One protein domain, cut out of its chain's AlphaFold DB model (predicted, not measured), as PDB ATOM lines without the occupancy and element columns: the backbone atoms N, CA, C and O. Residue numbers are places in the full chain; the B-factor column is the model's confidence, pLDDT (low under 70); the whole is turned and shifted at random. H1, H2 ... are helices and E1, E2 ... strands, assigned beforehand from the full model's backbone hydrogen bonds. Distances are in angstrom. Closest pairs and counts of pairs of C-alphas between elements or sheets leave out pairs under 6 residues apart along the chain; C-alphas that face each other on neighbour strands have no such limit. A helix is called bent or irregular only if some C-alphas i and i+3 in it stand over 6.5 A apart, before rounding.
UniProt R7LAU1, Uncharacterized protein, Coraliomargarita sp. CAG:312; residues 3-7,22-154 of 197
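AT A GLANCE: This is residues 3 to 7 and 22 to 154 of the 197 residues of an uncharacterized protein of Coraliomargarita sp. CAG:312 (UniProt R7LAU1). A small, strongly twisted parallel sheet, E1 to E4, has helices H4 and H5 side by side over one face, while a long helix, H2, lies off the sheet, packs on the short helix H3 with its residues 58 to 61, and has H1 set crosswise on its residues 52 to 56. The short helix H3 sits between H2 and the sheet. The printed part has 138 residues with five named helices and four named strands, in the order H1 H2 E1 H3 E2 H4 E3 H5 E4; the sheet runs E1 E2 E3 E4, and the class is mixed, helices and strands. It is only just loose, close to compact, with a radius of gyration of the C-alphas of 17.3 A and spans of 52 by 36 by 27 A.

IN THESE COORDINATES: After residues 3 to 7 and the cut, H1 holds residues 24 to 34, 15.7 A long, from C-alpha 24 at (175.514, 131.097, 133.752). H2, residues 46 to 71, is the longest helix at 37.5 A and ends with C-alpha 71 at (158.053, 108.811, 148.014). E1 is residues 78 to 81, H3 residues 93 to 97, and E2 residues 100 to 103. H4, residues 108 to 117, measures 15.2 A and is neither bent nor irregular, but only just: C-alphas 113 and 116 are 6.3 A apart. E3, residues 123 to 128, measures 16.1 A, and H5, residues 136 to 146, 15.1 A. E4, residues 149 to 152, ends with C-alpha 152 at (156.423, 130.929, 166.330).

HOW THE PARTS SIT: E1 and E2 are parallel at 18 degrees, with N 79 and O 100 2.9 A apart, within hydrogen-bond range. E2 and E3 are parallel at 33 degrees, with N 101 and O 123 at 2.9 A, and so are E3 and E4, with N 128 and O 151 at 2.8 A. H4 lies over E2 and only just over E3, with 3 of its C-alphas there, at a height over the sheet of 8.5 A. H5 lies over E3 and E4 on the same face, at a height of 9.4 A. H4 and H5 touch, Ile 108 and Thr 139 having the closest C-alphas at 6.7 A; they run the same way at a shallow tilt of 33 degrees, only just short of steep. H3 only grazes the sheet, with residues 94 to 97. H2 touches H3 with its residues 58 to 61 alone, closest at the C-alphas of Trp 61 and Met 94, 6.0 A. H2 touches H1 with residues 52 to 56 alone, about perpendicular at 87 degrees, closest at the C-alphas of Leu 33 and Leu 55, 6.4 A. H1 and H5 are apart. Each O i to N i+4 pair is within hydrogen-bond range in H2, H3 and H5, against 6 of 7 in H1 and 3 of 6 in H4.

THE WHOLE: The two C-alphas farthest apart, those of Arg 37 and Phe 137, are 52.8 A apart. Residues 8 to 21 are not printed, and C-alphas 7 and 22 are 15.1 A apart across the cut. The links H1 to H2 and E1 to H3 are long, and residues 42 to 47 stand free. The mean pLDDT of the printed part is 92.0; residues 5 to 7 are under 70.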
ATOM      1  N   ASP A   3     161.127 125.640 154.010       81.88
ATOM      2  CA  ASP A   3     161.351 126.985 154.509       81.88
ATOM      3  C   ASP A   3     162.024 127.827 153.418       81.88
ATOM      4  O   ASP A   3     162.930 127.331 152.744       81.88
ATOM      5  N   TRP A   4     161.561 129.061 153.199       73.75
ATOM      6  CA  TRP A   4     162.184 130.013 152.262       73.75
ATOM      7  C   TRP A   4     162.337 129.522 150.804       73.75
ATOM      8  O   TRP A   4     163.279 129.887 150.102       73.75
ATOM      9  N   ILE A   5     161.376 128.745 150.280       68.38
ATOM     10  CA  ILE A   5     161.408 128.240 148.886       68.38
ATOM     11  C   ILE A   5     161.372 129.356 147.814       68.38
ATOM     12  O   ILE A   5     161.609 129.112 146.631       68.38
ATOM     13  N   TRP A   6     161.099 130.594 148.230       65.56
ATOM     14  CA  TRP A   6     161.253 131.799 147.428       65.56
ATOM     15  C   TRP A   6     161.937 132.883 148.261       65.56
ATOM     16  O   TRP A   6     161.440 133.269 149.316       65.56
ATOM     17  N   THR A   7     163.070 133.382 147.765       61.53
ATOM     18  CA  THR A   7     163.741 134.577 148.286       61.53
ATOM     19  C   THR A   7     164.219 135.397 147.096       61.53
ATOM     20  O   THR A   7     165.162 134.988 146.408       61.53
ATOM     21  N   TRP A  22     171.744 136.887 136.947       90.81
ATOM     22  CA  TRP A  22     171.862 136.177 135.676       90.81
ATOM     23  C   TRP A  22     173.159 135.366 135.607       90.81
ATOM     24  O   TRP A  22     174.013 135.577 134.743       90.81
ATOM     25  N   LEU A  23     173.303 134.442 136.560       92.38
ATOM     26  CA  LEU A  23     174.356 133.431 136.580       92.38
ATOM     27  C   LEU A  23     174.336 132.613 135.279       92.38
ATOM     28  O   LEU A  23     173.344 132.577 134.557       92.38
ATOM     29  N   GLU A  24     175.431 131.926 134.962       93.81
ATOM     30  CA  GLU A  24     175.514 131.097 133.752       93.81
ATOM     31  C   GLU A  24     174.385 130.070 133.646       93.81
ATOM     32  O   GLU A  24     173.654 130.085 132.659       93.81
ATOM     33  N   CYS A  25     174.141 129.316 134.716       93.88
ATOM     34  CA  CYS A  25     173.033 128.367 134.774       93.88
ATOM     35  C   CYS A  25     171.650 129.034 134.650       93.88
ATOM     36  O   CYS A  25     170.734 128.439 134.093       93.88
ATOM     37  N   GLU A  26     171.471 130.273 135.122       93.69
ATOM     38  CA  GLU A  26     170.206 131.006 134.976       93.69
ATOM     39  C   GLU A  26     169.972 131.419 133.514       93.69
ATOM     40  O   GLU A  26     168.840 131.393 133.037       93.69
ATOM     41  N   ARG A  27     171.042 131.756 132.782       95.25
ATOM     42  CA  ARG A  27     170.985 132.096 131.350       95.25
ATOM     43  C   ARG A  27     170.671 130.873 130.488       95.25
ATOM     44  O   ARG A  27     169.891 130.983 129.545       95.25
ATOM     45  N   GLU A  28     171.240 129.719 130.826       96.31
ATOM     46  CA  GLU A  28     170.897 128.435 130.202       96.31
ATOM     47  C   GLU A  28     169.443 128.058 130.503       96.31
ATOM     48  O   GLU A  28     168.648 127.826 129.589       96.31
ATOM     49  N   MET A  29     169.056 128.117 131.779       96.56
ATOM     50  CA  MET A  29     167.696 127.831 132.221       96.56
ATOM     51  C   MET A  29     166.666 128.777 131.588       96.56
ATOM     52  O   MET A  29     165.538 128.361 131.336       96.56
ATOM     53  N   TYR A  30     167.025 130.029 131.282       97.06
ATOM     54  CA  TYR A  30     166.136 130.950 130.571       97.06
ATOM     55  C   TYR A  30     165.716 130.379 129.215       97.06
ATOM     56  O   TYR A  30     164.531 130.409 128.877       97.06
ATOM     57  N   PHE A  31     166.658 129.804 128.463       97.12
ATOM     58  CA  PHE A  31     166.346 129.136 127.203       97.12
ATOM     59  C   PHE A  31     165.492 127.886 127.423       97.12
ATOM     60  O   PHE A  31     164.497 127.709 126.726       97.12
ATOM     61  N   GLU A  32     165.820 127.062 128.419       97.62
ATOM     62  CA  GLU A  32     165.049 125.851 128.733       97.62
ATOM     63  C   GLU A  32     163.587 126.150 129.098       97.62
ATOM     64  O   GLU A  32     162.685 125.414 128.707       97.62
ATOM     65  N   LEU A  33     163.351 127.223 129.858       97.25
ATOM     66  CA  LEU A  33     162.027 127.578 130.369       97.25
ATOM     67  C   LEU A  33     161.187 128.370 129.365       97.25
ATOM     68  O   LEU A  33     159.970 128.208 129.332       97.25
ATOM     69  N   THR A  34     161.812 129.241 128.570       96.56
ATOM     70  CA  THR A  34     161.090 130.177 127.689       96.56
ATOM     71  C   THR A  34     161.175 129.813 126.206       96.56
ATOM     72  O   THR A  34     160.432 130.370 125.398       96.56
ATOM     73  N   GLY A  35     162.109 128.936 125.821       96.50
ATOM     74  CA  GLY A  35     162.459 128.644 124.428       96.50
ATOM     75  C   GLY A  35     163.188 129.785 123.704       96.50
ATOM     76  O   GLY A  35     163.483 129.673 122.514       96.50
ATOM     77  N   LYS A  36     163.479 130.899 124.387       95.62
ATOM     78  CA  LYS A  36     164.105 132.093 123.806       95.62
ATOM     79  C   LYS A  36     165.567 132.178 124.213       95.62
ATOM     80  O   LYS A  36     165.929 131.877 125.347       95.62
ATOM     81  N   ARG A  37     166.427 132.634 123.300       94.94
ATOM     82  CA  ARG A  37     167.812 132.965 123.662       94.94
ATOM     83  C   ARG A  37     167.800 134.062 124.723       94.94
ATOM     84  O   ARG A  37     167.019 135.006 124.614       94.94
ATOM     85  N   PHE A  38     168.672 133.942 125.719       96.25
ATOM     86  CA  PHE A  38     168.831 134.979 126.731       96.25
ATOM     87  C   PHE A  38     169.216 136.309 126.052       96.25
ATOM     88  O   PHE A  38     170.232 136.346 125.354       96.25
ATOM     89  N   PRO A  39     168.433 137.394 126.225       94.44
ATOM     90  CA  PRO A  39     168.621 138.640 125.472       94.44
ATOM     91  C   PRO A  39     169.857 139.445 125.914       94.44
ATOM     92  O   PRO A  39     170.220 140.435 125.278       94.44
ATOM     93  N   GLY A  40     170.523 139.018 126.990       94.69
ATOM     94  CA  GLY A  40     171.568 139.774 127.668       94.69
ATOM     95  C   GLY A  40     170.997 140.572 128.838       94.69
ATOM     96  O   GLY A  40     169.859 141.035 128.796       94.69
ATOM     97  N   LYS A  41     171.805 140.740 129.889       91.94
ATOM     98  CA  LYS A  41     171.394 141.393 131.143       91.94
ATOM     99  C   LYS A  41     170.884 142.826 130.942       91.94
ATOM    100  O   LYS A  41     169.971 143.239 131.640       91.94
ATOM    101  N   GLU A  42     171.440 143.546 129.973       92.62
ATOM    102  CA  GLU A  42     171.055 144.933 129.672       92.62
ATOM    103  C   GLU A  42     169.749 145.042 128.865       92.62
ATOM    104  O   GLU A  42     169.159 146.115 128.798       92.62
ATOM    105  N   ASN A  43     169.284 143.942 128.257       94.62
ATOM    106  CA  ASN A  43     168.132 143.938 127.348       94.62
ATOM    107  C   ASN A  43     166.913 143.197 127.907       94.62
ATOM    108  O   ASN A  43     165.843 143.261 127.305       94.62
ATOM    109  N   ILE A  44     167.059 142.467 129.016       94.56
ATOM    110  CA  ILE A  44     165.933 141.759 129.617       94.56
ATOM    111  C   ILE A  44     164.965 142.749 130.262       94.56
ATOM    112  O   ILE A  44     165.343 143.608 131.061       94.56
ATOM    113  N   THR A  45     163.689 142.642 129.909       93.56
ATOM    114  CA  THR A  45     162.653 143.490 130.496       93.56
ATOM    115  C   THR A  45     162.241 142.980 131.878       93.56
ATOM    116  O   THR A  45     162.377 141.800 132.203       93.56
ATOM    117  N   LYS A  46     161.638 143.855 132.697       89.25
ATOM    118  CA  LYS A  46     161.073 143.456 134.001       89.25
ATOM    119  C   LYS A  46     160.014 142.353 133.877       89.25
ATOM    120  O   LYS A  46     159.909 141.517 134.765       89.25
ATOM    121  N   SER A  47     159.235 142.365 132.793       91.38
ATOM    122  CA  SER A  47     158.196 141.362 132.531       91.38
ATOM    123  C   SER A  47     158.805 139.997 132.205       91.38
ATOM    124  O   SER A  47     158.389 138.987 132.761       91.38
ATOM    125  N   GLU A  48     159.842 139.965 131.366       93.75
ATOM    126  CA  GLU A  48     160.567 138.728 131.052       93.75
ATOM    127  C   GLU A  48     161.287 138.157 132.275       93.75
ATOM    128  O   GLU A  48     161.269 136.946 132.482       93.75
ATOM    129  N   GLU A  49     161.876 139.012 133.118       91.88
ATOM    130  CA  GLU A  49     162.472 138.568 134.379       91.88
ATOM    131  C   GLU A  49     161.412 138.002 135.342       91.88
ATOM    132  O   GLU A  49     161.639 136.957 135.954       91.88
ATOM    133  N   ALA A  50     160.246 138.646 135.460       89.56
ATOM    134  CA  ALA A  50     159.141 138.155 136.286       89.56
ATOM    135  C   ALA A  50     158.601 136.805 135.785       89.56
ATOM    136  O   ALA A  50     158.389 135.885 136.577       89.56
ATOM    137  N   GLU A  51     158.440 136.650 134.471       92.50
ATOM    138  CA  GLU A  51     158.014 135.384 133.873       92.50
ATOM    139  C   GLU A  51     159.052 134.281 134.108       92.50
ATOM    140  O   GLU A  51     158.712 133.183 134.549       92.50
ATOM    141  N   PHE A  52     160.338 134.585 133.915       93.81
ATOM    142  CA  PHE A  52     161.418 133.650 134.219       93.81
ATOM    143  C   PHE A  52     161.401 133.203 135.688       93.81
ATOM    144  O   PHE A  52     161.552 132.010 135.964       93.81
ATOM    145  N   ARG A  53     161.170 134.121 136.640       90.81
ATOM    146  CA  ARG A  53     161.030 133.786 138.070       90.81
ATOM    147  C   ARG A  53     159.870 132.825 138.307       90.81
ATOM    148  O   ARG A  53     160.077 131.780 138.927       90.81
ATOM    149  N   ARG A  54     158.682 133.124 137.769       91.81
ATOM    150  CA  ARG A  54     157.488 132.269 137.897       91.81
ATOM    151  C   ARG A  54     157.728 130.873 137.323       91.81
ATOM    152  O   ARG A  54     157.418 129.879 137.980       91.81
ATOM    153  N   LEU A  55     158.327 130.782 136.136       94.69
ATOM    154  CA  LEU A  55     158.654 129.505 135.493       94.69
ATOM    155  C   LEU A  55     159.702 128.712 136.284       94.69
ATOM    156  O   LEU A  55     159.569 127.496 136.436       94.69
ATOM    157  N   SER A  56     160.708 129.390 136.836       92.88
ATOM    158  CA  SER A  56     161.749 128.762 137.657       92.88
ATOM    159  C   SER A  56     161.161 128.161 138.935       92.88
ATOM    160  O   SER A  56     161.415 126.996 139.249       92.88
ATOM    161  N   ILE A  57     160.299 128.914 139.626       91.75
ATOM    162  CA  ILE A  57     159.568 128.445 140.812       91.75
ATOM    163  C   ILE A  57     158.650 127.278 140.443       91.75
ATOM    164  O   ILE A  57     158.615 126.276 141.154       91.75
ATOM    165  N   ALA A  58     157.942 127.354 139.314       94.38
ATOM    166  CA  ALA A  58     157.062 126.281 138.858       94.38
ATOM    167  C   ALA A  58     157.831 124.985 138.543       94.38
ATOM    168  O   ALA A  58     157.369 123.899 138.907       94.38
ATOM    169  N   ARG A  59     159.010 125.080 137.912       95.44
ATOM    170  CA  ARG A  59     159.891 123.929 137.653       95.44
ATOM    171  C   ARG A  59     160.384 123.305 138.955       95.44
ATOM    172  O   ARG A  59     160.270 122.089 139.109       95.44
ATOM    173  N   LEU A  60     160.888 124.121 139.886       93.62
ATOM    174  CA  LEU A  60     161.321 123.662 141.209       93.62
ATOM    175  C   LEU A  60     160.174 122.961 141.940       93.62
ATOM    176  O   LEU A  60     160.320 121.828 142.398       93.62
ATOM    177  N   TRP A  61     159.017 123.616 142.007       95.75
ATOM    178  CA  TRP A  61     157.865 123.098 142.722       95.75
ATOM    179  C   TRP A  61     157.380 121.769 142.149       95.75
ATOM    180  O   TRP A  61     157.102 120.848 142.913       95.75
ATOM    181  N   LYS A  62     157.333 121.630 140.818       97.19
ATOM    182  CA  LYS A  62     156.975 120.362 140.175       97.19
ATOM    183  C   LYS A  62     157.888 119.229 140.651       97.19
ATOM    184  O   LYS A  62     157.386 118.195 141.084       97.19
ATOM    185  N   ALA A  63     159.203 119.443 140.626       97.00
ATOM    186  CA  ALA A  63     160.173 118.436 141.052       97.00
ATOM    187  C   ALA A  63     160.010 118.060 142.534       97.00
ATOM    188  O   ALA A  63     160.031 116.874 142.873       97.00
ATOM    189  N   VAL A  64     159.805 119.052 143.406       95.94
ATOM    190  CA  VAL A  64     159.559 118.844 144.840       95.94
ATOM    191  C   VAL A  64     158.274 118.052 145.061       95.94
ATOM    192  O   VAL A  64     158.303 117.004 145.704       95.94
ATOM    193  N   TYR A  65     157.156 118.518 144.504       97.31
ATOM    194  CA  TYR A  65     155.843 117.918 144.708       97.31
ATOM    195  C   TYR A  65     155.796 116.474 144.203       97.31
ATOM    196  O   TYR A  65     155.392 115.576 144.939       97.31
ATOM    197  N   GLU A  66     156.262 116.227 142.975       98.00
ATOM    198  CA  GLU A  66     156.295 114.880 142.395       98.00
ATOM    199  C   GLU A  66     157.216 113.946 143.180       98.00
ATOM    200  O   GLU A  66     156.911 112.766 143.324       98.00
ATOM    201  N   THR A  67     158.337 114.449 143.702       97.75
ATOM    202  CA  THR A  67     159.258 113.637 144.507       97.75
ATOM    203  C   THR A  67     158.655 113.273 145.852       97.75
ATOM    204  O   THR A  67     158.666 112.096 146.203       97.75
ATOM    205  N   VAL A  68     158.084 114.245 146.568       97.25
ATOM    206  CA  VAL A  68     157.427 113.997 147.856       97.25
ATOM    207  C   VAL A  68     156.276 113.015 147.673       97.25
ATOM    208  O   VAL A  68     156.272 111.977 148.319       97.25
ATOM    209  N   LYS A  69     155.356 113.278 146.738       97.19
ATOM    210  CA  LYS A  69     154.159 112.446 146.549       97.19
ATOM    211  C   LYS A  69     154.440 111.066 145.961       97.19
ATOM    212  O   LYS A  69     153.642 110.159 146.165       97.19
ATOM    213  N   ARG A  70     155.564 110.887 145.259       98.31
ATOM    214  CA  ARG A  70     156.042 109.563 144.835       98.31
ATOM    215  C   ARG A  70     156.670 108.782 145.987       98.31
ATOM    216  O   ARG A  70     156.513 107.569 146.027       98.31
ATOM    217  N   ALA A  71     157.419 109.451 146.863       98.25
ATOM    218  CA  ALA A  71     158.053 108.811 148.014       98.25
ATOM    219  C   ALA A  71     157.021 108.422 149.083       98.25
ATOM    220  O   ALA A  71     157.094 107.329 149.633       98.25
ATOM    221  N   ASP A  72     156.062 109.311 149.340       98.19
ATOM    222  CA  ASP A  72     154.944 109.114 150.255       98.19
ATOM    223  C   ASP A  72     153.778 110.029 149.835       98.19
ATOM    224  O   ASP A  72     153.852 111.261 149.920       98.19
ATOM    225  N   SER A  73     152.685 109.427 149.362       97.12
ATOM    226  CA  SER A  73     151.501 110.160 148.899       97.12
ATOM    227  C   SER A  73     150.806 110.940 150.018       97.12
ATOM    228  O   SER A  73     150.239 112.012 149.756       97.12
ATOM    229  N   ASP A  74     150.906 110.454 151.255       96.94
ATOM    230  CA  ASP A  74     150.233 111.010 152.430       96.94
ATOM    231  C   ASP A  74     151.088 112.068 153.140       96.94
ATOM    232  O   ASP A  74     150.590 112.817 153.985       96.94
ATOM    233  N   CYS A  75     152.361 112.205 152.749       97.56
ATOM    234  CA  CYS A  75     153.267 113.204 153.300       97.56
ATOM    235  C   CYS A  75     152.712 114.624 153.113       97.56
ATOM    236  O   CYS A  75     152.506 115.091 151.986       97.56
ATOM    237  N   LEU A  76     152.486 115.332 154.222       97.25
ATOM    238  CA  LEU A  76     152.005 116.710 154.213       97.25
ATOM    239  C   LEU A  76     153.114 117.676 153.795       97.25
ATOM    240  O   LEU A  76     154.211 117.674 154.358       97.25
ATOM    241  N   ILE A  77     152.802 118.573 152.864       97.12
ATOM    242  CA  ILE A  77     153.717 119.634 152.454       97.12
ATOM    243  C   ILE A  77     153.317 120.942 153.130       97.12
ATOM    244  O   ILE A  77     152.283 121.538 152.825       97.12
ATOM    245  N   TRP A  78     154.182 121.397 154.034       95.94
ATOM    246  CA  TRP A  78     154.094 122.704 154.675       95.94
ATOM    247  C   TRP A  78     155.112 123.662 154.063       95.94
ATOM    248  O   TRP A  78     156.308 123.371 154.099       95.94
ATOM    249  N   ILE A  79     154.630 124.786 153.536       94.25
ATOM    250  CA  ILE A  79     155.424 125.876 152.962       94.25
ATOM    251  C   ILE A  79     155.363 127.109 153.865       94.25
ATOM    252  O   ILE A  79     154.274 127.510 154.285       94.25
ATOM    253  N   THR A  80     156.508 127.740 154.113       90.88
ATOM    254  CA  THR A  80     156.577 129.116 154.624       90.88
ATOM    255  C   THR A  80     156.899 130.081 153.493       90.88
ATOM    256  O   THR A  80     157.575 129.739 152.517       90.88
ATOM    257  N   ASN A  81     156.370 131.296 153.591       88.75
ATOM    258  CA  ASN A  81     156.691 132.353 152.653       88.75
ATOM    259  C   ASN A  81     156.656 133.718 153.350       88.75
ATOM    260  O   ASN A  81     155.687 134.043 154.042       88.75
ATOM    261  N   GLU A  82     157.700 134.522 153.139       83.38
ATOM    262  CA  GLU A  82     157.820 135.872 153.706       83.38
ATOM    263  C   GLU A  82     156.843 136.881 153.089       83.38
ATOM    264  O   GLU A  82     156.431 137.833 153.749       83.38
ATOM    265  N   ASN A  83     156.447 136.685 151.828       84.12
ATOM    266  CA  ASN A  83     155.559 137.583 151.103       84.12
ATOM    267  C   ASN A  83     154.632 136.804 150.167       84.12
ATOM    268  O   ASN A  83     154.829 136.721 148.953       84.12
ATOM    269  N   VAL A  84     153.559 136.289 150.758       86.69
ATOM    270  CA  VAL A  84     152.531 135.479 150.090       86.69
ATOM    271  C   VAL A  84     151.819 136.194 148.933       86.69
ATOM    272  O   VAL A  84     151.220 135.535 148.092       86.69
ATOM    273  N   ASN A  85     151.908 137.526 148.857       86.62
ATOM    274  CA  ASN A  85     151.307 138.333 147.791       86.62
ATOM    275  C   ASN A  85     152.310 138.725 146.699       86.62
ATOM    276  O   ASN A  85     151.977 139.517 145.816       86.62
ATOM    277  N   SER A  86     153.548 138.230 146.760       85.38
ATOM    278  CA  SER A  86     154.522 138.499 145.709       85.38
ATOM    279  C   SER A  86     154.009 137.976 144.359       85.38
ATOM    280  O   SER A  86     153.571 136.823 144.283       85.38
ATOM    281  N   PRO A  87     154.099 138.768 143.274       85.94
ATOM    282  CA  PRO A  87     153.654 138.342 141.945       85.94
ATOM    283  C   PRO A  87     154.429 137.128 141.402       85.94
ATOM    284  O   PRO A  87     153.957 136.465 140.476       85.94
ATOM    285  N   ASP A  88     155.588 136.813 141.989       86.56
ATOM    286  CA  ASP A  88     156.395 135.639 141.647       86.56
ATOM    287  C   ASP A  88     155.734 134.320 142.096       86.56
ATOM    288  O   ASP A  88     155.951 133.279 141.476       86.56
ATOM    289  N   VAL A  89     154.941 134.345 143.176       88.00
ATOM    290  CA  VAL A  89     154.377 133.141 143.826       88.00
ATOM    291  C   VAL A  89     152.859 133.173 143.982       88.00
ATOM    292  O   VAL A  89     152.254 132.116 144.183       88.00
ATOM    293  N   ALA A  90     152.231 134.345 143.876       85.50
ATOM    294  CA  ALA A  90     150.782 134.482 143.909       85.50
ATOM    295  C   ALA A  90     150.141 133.596 142.829       85.50
ATOM    296  O   ALA A  90     150.618 133.536 141.691       85.50
ATOM    297  N   GLU A  91     149.080 132.880 143.215       86.50
ATOM    298  CA  GLU A  91     148.343 131.940 142.349       86.50
ATOM    299  C   GLU A  91     149.195 130.791 141.772       86.50
ATOM    300  O   GLU A  91     148.809 130.115 140.817       86.50
ATOM    301  N   SER A  92     150.375 130.535 142.339       93.06
ATOM    302  CA  SER A  92     151.226 129.436 141.894       93.06
ATOM    303  C   SER A  92     150.644 128.072 142.276       93.06
ATOM    304  O   SER A  92     149.976 127.900 143.301       93.06
ATOM    305  N   LYS A  93     151.001 127.039 141.499       95.31
ATOM    306  CA  LYS A  93     150.723 125.639 141.869       95.31
ATOM    307  C   LYS A  93     151.302 125.273 143.235       95.31
ATOM    308  O   LYS A  93     150.754 124.405 143.903       95.31
ATOM    309  N   MET A  94     152.372 125.951 143.644       94.81
ATOM    310  CA  MET A  94     152.994 125.790 144.950       94.81
ATOM    311  C   MET A  94     152.006 126.039 146.086       94.81
ATOM    312  O   MET A  94     151.826 125.174 146.939       94.81
ATOM    313  N   PHE A  95     151.294 127.165 146.053       94.50
ATOM    314  CA  PHE A  95     150.258 127.453 147.043       94.50
ATOM    315  C   PHE A  95     149.014 126.586 146.850       94.50
ATOM    316  O   PHE A  95     148.496 126.042 147.823       94.50
ATOM    317  N   ALA A  96     148.589 126.369 145.602       96.75
ATOM    318  CA  ALA A  96     147.397 125.572 145.317       96.75
ATOM    319  C   ALA A  96     147.528 124.103 145.762       96.75
ATOM    320  O   ALA A  96     146.526 123.457 146.055       96.75
ATOM    321  N   GLN A  97     148.744 123.552 145.813       96.88
ATOM    322  CA  GLN A  97     148.981 122.146 146.153       96.88
ATOM    323  C   GLN A  97     149.450 121.924 147.599       96.88
ATOM    324  O   GLN A  97     149.325 120.795 148.093       96.88
ATOM    325  N   ALA A  98     149.953 122.965 148.273       95.81
ATOM    326  CA  ALA A  98     150.400 122.900 149.662       95.81
ATOM    327  C   ALA A  98     149.289 122.397 150.593       95.81
ATOM    328  O   ALA A  98     148.115 122.743 150.448       95.81
ATOM    329  N   ASP A  99     149.665 121.565 151.561       97.44
ATOM    330  CA  ASP A  99     148.761 121.146 152.625       97.44
ATOM    331  C   ASP A  99     148.654 122.255 153.662       97.44
ATOM    332  O   ASP A  99     147.548 122.636 154.044       97.44
ATOM    333  N   TRP A 100     149.797 122.788 154.101       96.75
ATOM    334  CA  TRP A 100     149.863 123.902 155.041       96.75
ATOM    335  C   TRP A 100     150.635 125.065 154.417       96.75
ATOM    336  O   TRP A 100     151.727 124.873 153.878       96.75
ATOM    337  N   LEU A 101     150.090 126.275 154.511       95.19
ATOM    338  CA  LEU A 101     150.732 127.482 154.006       95.19
ATOM    339  C   LEU A 101     150.844 128.523 155.117       95.19
ATOM    340  O   LEU A 101     149.843 128.939 155.701       95.19
ATOM    341  N   MET A 102     152.077 128.934 155.398       93.88
ATOM    342  CA  MET A 102     152.407 129.876 156.453       93.88
ATOM    343  C   MET A 102     152.832 131.230 155.890       93.88
ATOM    344  O   MET A 102     153.750 131.302 155.075       93.88
ATOM    345  N   ASN A 103     152.204 132.294 156.387       91.31
ATOM    346  CA  ASN A 103     152.657 133.667 156.191       91.31
ATOM    347  C   ASN A 103     153.677 134.034 157.276       91.31
ATOM    348  O   ASN A 103     153.310 134.267 158.432       91.31
ATOM    349  N   GLU A 104     154.955 134.096 156.910       88.31
ATOM    350  CA  GLU A 104     156.044 134.393 157.847       88.31
ATOM    351  C   GLU A 104     156.047 135.857 158.313       88.31
ATOM    352  O   GLU A 104     156.501 136.165 159.414       88.31
ATOM    353  N   HIS A 105     155.443 136.766 157.542       86.69
ATOM    354  CA  HIS A 105     155.324 138.168 157.940       86.69
ATOM    355  C   HIS A 105     154.430 138.376 159.175       86.69
ATOM    356  O   HIS A 105     154.525 139.408 159.825       86.69
ATOM    357  N   GLY A 106     153.551 137.423 159.507       86.56
ATOM    358  CA  GLY A 106     152.692 137.496 160.701       86.56
ATOM    359  C   GLY A 106     151.456 138.393 160.581       86.56
ATOM    360  O   GLY A 106     150.658 138.467 161.510       86.56
ATOM    361  N   ASP A 107     151.243 139.040 159.432       87.62
ATOM    362  CA  ASP A 107     150.025 139.817 159.195       87.62
ATOM    363  C   ASP A 107     148.814 138.892 158.996       87.62
ATOM    364  O   ASP A 107     148.720 138.131 158.020       87.62
ATOM    365  N   ILE A 108     147.880 138.941 159.941       87.75
ATOM    366  CA  ILE A 108     146.733 138.033 159.971       87.75
ATOM    367  C   ILE A 108     145.757 138.304 158.821       87.75
ATOM    368  O   ILE A 108     145.210 137.360 158.255       87.75
ATOM    369  N   GLU A 109     145.615 139.557 158.384       88.88
ATOM    370  CA  GLU A 109     144.744 139.934 157.266       88.88
ATOM    371  C   GLU A 109     145.182 139.275 155.959       88.88
ATOM    372  O   GLU A 109     144.405 138.552 155.325       88.88
ATOM    373  N   LYS A 110     146.461 139.424 155.595       89.38
ATOM    374  CA  LYS A 110     147.051 138.705 154.459       89.38
ATOM    375  C   LYS A 110     146.957 137.198 154.641       89.38
ATOM    376  O   LYS A 110     146.673 136.496 153.674       89.38
ATOM    377  N   THR A 111     147.126 136.707 155.871       92.25
ATOM    378  CA  THR A 111     146.987 135.274 156.152       92.25
ATOM    379  C   THR A 111     145.594 134.774 155.780       92.25
ATOM    380  O   THR A 111     145.466 133.766 155.096       92.25
ATOM    381  N   ARG A 112     144.531 135.498 156.144       90.31
ATOM    382  CA  ARG A 112     143.152 135.128 155.788       90.31
ATOM    383  C   ARG A 112     142.902 135.197 154.282       90.31
ATOM    384  O   ARG A 112     142.248 134.304 153.741       90.31
ATOM    385  N   ALA A 113     143.454 136.199 153.600       90.44
ATOM    386  CA  ALA A 113     143.320 136.350 152.149       90.44
ATOM    387  C   ALA A 113     143.911 135.161 151.364       90.44
ATOM    388  O   ALA A 113     143.414 134.821 150.289       90.44
ATOM    389  N   MET A 114     144.898 134.453 151.926       92.44
ATOM    390  CA  MET A 114     145.490 133.261 151.303       92.44
ATOM    391  C   MET A 114     144.504 132.109 151.100       92.44
ATOM    392  O   MET A 114     144.797 131.226 150.296       92.44
ATOM    393  N   ARG A 115     143.329 132.109 151.756       93.38
ATOM    394  CA  ARG A 115     142.288 131.084 151.532       93.38
ATOM    395  C   ARG A 115     141.927 130.936 150.053       93.38
ATOM    396  O   ARG A 115     141.653 129.824 149.624       93.38
ATOM    397  N   ALA A 116     141.962 132.026 149.285       92.75
ATOM    398  CA  ALA A 116     141.651 132.009 147.857       92.75
ATOM    399  C   ALA A 116     142.744 131.357 146.985       92.75
ATOM    400  O   ALA A 116     142.480 131.016 145.838       92.75
ATOM    401  N   MET A 117     143.963 131.185 147.510       92.38
ATOM    402  CA  MET A 117     145.129 130.691 146.763       92.38
ATOM    403  C   MET A 117     145.486 129.230 147.069       92.38
ATOM    404  O   MET A 117     146.364 128.665 146.417       92.38
ATOM    405  N   VAL A 118     144.845 128.623 148.069       95.00
ATOM    406  CA  VAL A 118     145.140 127.262 148.538       95.00
ATOM    407  C   VAL A 118     143.994 126.306 148.215       95.00
ATOM    408  O   VAL A 118     142.852 126.720 148.020       95.00
ATOM    409  N   LYS A 119     144.277 125.001 148.184       94.38
ATOM    410  CA  LYS A 119     143.232 123.980 148.018       94.38
ATOM    411  C   LYS A 119     142.238 123.962 149.190       94.38
ATOM    412  O   LYS A 119     142.614 124.276 150.325       94.38
ATOM    413  N   PRO A 120     140.992 123.501 148.964       94.12
ATOM    414  CA  PRO A 120     140.058 123.214 150.047       94.12
ATOM    415  C   PRO A 120     140.683 122.301 151.107       94.12
ATOM    416  O   PRO A 120     141.341 121.313 150.784       94.12
ATOM    417  N   GLY A 121     140.486 122.643 152.380       93.81
ATOM    418  CA  GLY A 121     141.032 121.888 153.511       93.81
ATOM    419  C   GLY A 121     142.502 122.169 153.843       93.81
ATOM    420  O   GLY A 121     142.983 121.660 154.855       93.81
ATOM    421  N   ALA A 122     143.211 122.993 153.059       96.50
ATOM    422  CA  ALA A 122     144.555 123.431 153.426       96.50
ATOM    423  C   ALA A 122     144.547 124.230 154.741       96.50
ATOM    424  O   ALA A 122     143.629 125.015 155.012       96.50
ATOM    425  N   ARG A 123     145.587 124.049 155.561       97.19
ATOM    426  CA  ARG A 123     145.764 124.812 156.802       97.19
ATOM    427  C   ARG A 123     146.530 126.091 156.517       97.19
ATOM    428  O   ARG A 123     147.621 126.060 155.959       97.19
ATOM    429  N   LEU A 124     145.974 127.208 156.956       96.88
ATOM    430  CA  LEU A 124     146.677 128.482 156.955       96.88
ATOM    431  C   LEU A 124     147.340 128.684 158.302       96.88
ATOM    432  O   LEU A 124     146.757 128.330 159.326       96.88
ATOM    433  N   ILE A 125     148.543 129.236 158.293       95.75
ATOM    434  CA  ILE A 125     149.339 129.476 159.491       95.75
ATOM    435  C   ILE A 125     149.847 130.916 159.444       95.75
ATOM    436  O   ILE A 125     150.276 131.393 158.394       95.75
ATOM    437  N   THR A 126     149.813 131.612 160.573       94.19
ATOM    438  CA  THR A 126     150.459 132.917 160.724       94.19
ATOM    439  C   THR A 126     151.645 132.822 161.677       94.19
ATOM    440  O   THR A 126     151.671 131.980 162.582       94.19
ATOM    441  N   CYS A 127     152.637 133.677 161.453       92.62
ATOM    442  CA  CYS A 127     153.852 133.726 162.247       92.62
ATOM    443  C   CYS A 127     153.720 134.619 163.486       92.62
ATOM    444  O   CYS A 127     153.290 135.766 163.394       92.62
ATOM    445  N   LEU A 128     154.208 134.127 164.623       91.19
ATOM    446  CA  LEU A 128     154.424 134.886 165.853       91.19
ATOM    447  C   LEU A 128     155.921 134.941 166.173       91.19
ATOM    448  O   LEU A 128     156.475 134.005 166.744       91.19
ATOM    449  N   ALA A 129     156.587 136.034 165.816       88.69
ATOM    450  CA  ALA A 129     158.011 136.219 166.083       88.69
ATOM    451  C   ALA A 129     158.279 137.655 166.531       88.69
ATOM    452  O   ALA A 129     157.683 138.579 165.989       88.69
ATOM    453  N   ALA A 130     159.186 137.894 167.484       87.31
ATOM    454  CA  ALA A 130     159.341 139.249 168.028       87.31
ATOM    455  C   ALA A 130     159.764 140.282 166.969       87.31
ATOM    456  O   ALA A 130     159.482 141.469 167.109       87.31
ATOM    457  N   TRP A 131     160.431 139.845 165.898       84.12
ATOM    458  CA  TRP A 131     160.876 140.727 164.819       84.12
ATOM    459  C   TRP A 131     159.776 141.157 163.849       84.12
ATOM    460  O   TRP A 131     160.002 142.113 163.112       84.12
ATOM    461  N   ASN A 132     158.625 140.480 163.813       84.75
ATOM    462  CA  ASN A 132     157.530 140.884 162.929       84.75
ATOM    463  C   ASN A 132     156.656 141.996 163.536       84.75
ATOM    464  O   ASN A 132     155.839 142.587 162.837       84.75
ATOM    465  N   GLY A 133     156.851 142.311 164.824       86.00
ATOM    466  CA  GLY A 133     156.174 143.408 165.513       86.00
ATOM    467  C   GLY A 133     154.675 143.196 165.741       86.00
ATOM    468  O   GLY A 133     154.006 144.129 166.179       86.00
ATOM    469  N   SER A 134     154.136 142.007 165.453       86.25
ATOM    470  CA  SER A 134     152.738 141.682 165.736       86.25
ATOM    471  C   SER A 134     152.491 141.609 167.243       86.25
ATOM    472  O   SER A 134     153.327 141.103 167.993       86.25
ATOM    473  N   ASP A 135     151.326 142.080 167.688       91.19
ATOM    474  CA  ASP A 135     150.888 141.874 169.067       91.19
ATOM    475  C   ASP A 135     150.412 140.418 169.242       91.19
ATOM    476  O   ASP A 135     149.429 140.012 168.615       91.19
ATOM    477  N   PRO A 136     151.077 139.607 170.083       92.19
ATOM    478  CA  PRO A 136     150.781 138.184 170.156       92.19
ATOM    479  C   PRO A 136     149.374 137.890 170.673       92.19
ATOM    480  O   PRO A 136     148.795 136.876 170.284       92.19
ATOM    481  N   PHE A 137     148.801 138.758 171.509       93.06
ATOM    482  CA  PHE A 137     147.462 138.561 172.060       93.06
ATOM    483  C   PHE A 137     146.382 138.704 170.991       93.06
ATOM    484  O   PHE A 137     145.586 137.783 170.792       93.06
ATOM    485  N   SER A 138     146.375 139.828 170.273       91.69
ATOM    486  CA  SER A 138     145.423 140.061 169.184       91.69
ATOM    487  C   SER A 138     145.606 139.063 168.041       91.69
ATOM    488  O   SER A 138     144.614 138.493 167.581       91.69
ATOM    489  N   THR A 139     146.845 138.754 167.644       91.81
ATOM    490  CA  THR A 139     147.116 137.742 166.612       91.81
ATOM    491  C   THR A 139     146.622 136.358 167.030       91.81
ATOM    492  O   THR A 139     146.015 135.656 166.218       91.81
ATOM    493  N   ALA A 140     146.824 135.950 168.288       92.56
ATOM    494  CA  ALA A 140     146.326 134.671 168.785       92.56
ATOM    495  C   ALA A 140     144.794 134.617 168.833       92.56
ATOM    496  O   ALA A 140     144.198 133.633 168.388       92.56
ATOM    497  N   ALA A 141     144.156 135.676 169.336       92.00
ATOM    498  CA  ALA A 141     142.703 135.776 169.399       92.00
ATOM    499  C   ALA A 141     142.068 135.715 168.001       92.00
ATOM    500  O   ALA A 141     141.126 134.948 167.785       92.00
ATOM    501  N   ASP A 142     142.604 136.467 167.033       91.69
ATOM    502  CA  ASP A 142     142.095 136.443 165.661       91.69
ATOM    503  C   ASP A 142     142.364 135.093 164.982       91.69
ATOM    504  O   ASP A 142     141.475 134.535 164.337       91.69
ATOM    505  N   SER A 143     143.536 134.497 165.208       92.88
ATOM    506  CA  SER A 143     143.865 133.179 164.656       92.88
ATOM    507  C   SER A 143     142.891 132.097 165.124       92.88
ATOM    508  O   SER A 143     142.348 131.358 164.299       92.88
ATOM    509  N   LEU A 144     142.587 132.054 166.425       91.50
ATOM    510  CA  LEU A 144     141.589 131.140 166.990       91.50
ATOM    511  C   LEU A 144     140.197 131.383 166.399       91.50
ATOM    512  O   LEU A 144     139.537 130.436 165.970       91.50
ATOM    513  N   LYS A 145     139.768 132.647 166.327       92.75
ATOM    514  CA  LYS A 145     138.461 133.035 165.777       92.75
ATOM    515  C   LYS A 145     138.296 132.624 164.312       92.75
ATOM    516  O   LYS A 145     137.208 132.225 163.907       92.75
ATOM    517  N   ASN A 146     139.357 132.737 163.516       91.75
ATOM    518  CA  ASN A 146     139.306 132.527 162.070       91.75
ATOM    519  C   ASN A 146     139.801 131.140 161.638       91.75
ATOM    520  O   ASN A 146     139.899 130.892 160.435       91.75
ATOM    521  N   GLY A 147     140.127 130.242 162.574       92.62
ATOM    522  CA  GLY A 147     140.654 128.912 162.258       92.62
ATOM    523  C   GLY A 147     141.974 128.970 161.483       92.62
ATOM    524  O   GLY A 147     142.138 128.267 160.482       92.62
ATOM    525  N   VAL A 148     142.877 129.857 161.902       95.38
ATOM    526  CA  VAL A 148     144.248 129.992 161.398       95.38
ATOM    527  C   VAL A 148     145.196 129.416 162.451       95.38
ATOM    528  O   VAL A 148     145.046 129.660 163.645       95.38
ATOM    529  N   GLY A 149     146.153 128.599 162.017       94.81
ATOM    530  CA  GLY A 149     147.189 128.050 162.879       94.81
ATOM    531  C   GLY A 149     148.199 129.115 163.300       94.81
ATOM    532  O   GLY A 149     148.438 130.086 162.588       94.81
ATOM    533  N   LEU A 150     148.831 128.901 164.446       94.44
ATOM    534  CA  LEU A 150     149.908 129.748 164.942       94.44
ATOM    535  C   LEU A 150     151.221 128.973 164.877       94.44
ATOM    536  O   LEU A 150     151.276 127.816 165.294       94.44
ATOM    537  N   TYR A 151     152.278 129.616 164.395       93.19
ATOM    538  CA  TYR A 151     153.635 129.095 164.487       93.19
ATOM    539  C   TYR A 151     154.588 130.210 164.890       93.19
ATOM    540  O   TYR A 151     154.461 131.328 164.400       93.19
ATOM    541  N   GLY A 152     155.516 129.923 165.798       89.69
ATOM    542  CA  GLY A 152     156.423 130.929 166.330       89.69
ATOM    543  C   GLY A 152     157.874 130.643 166.001       89.69
ATOM    544  O   GLY A 152     158.313 129.495 166.062       89.69
ATOM    545  N   PHE A 153     158.619 131.707 165.720       87.31
ATOM    546  CA  PHE A 153     160.070 131.661 165.710       87.31
ATOM    547  C   PHE A 153     160.620 132.489 166.865       87.31
ATOM    548  O   PHE A 153     160.025 133.481 167.283       87.31
ATOM    549  N   ALA A 154     161.791 132.086 167.336       86.19
ATOM    550  CA  ALA A 154     162.573 132.849 168.284       86.19
ATOM    551  C   ALA A 154     163.982 133.044 167.745       86.19
ATOM    552  O   ALA A 154     164.511 132.170 167.049       86.19
TER     553      ALA A 154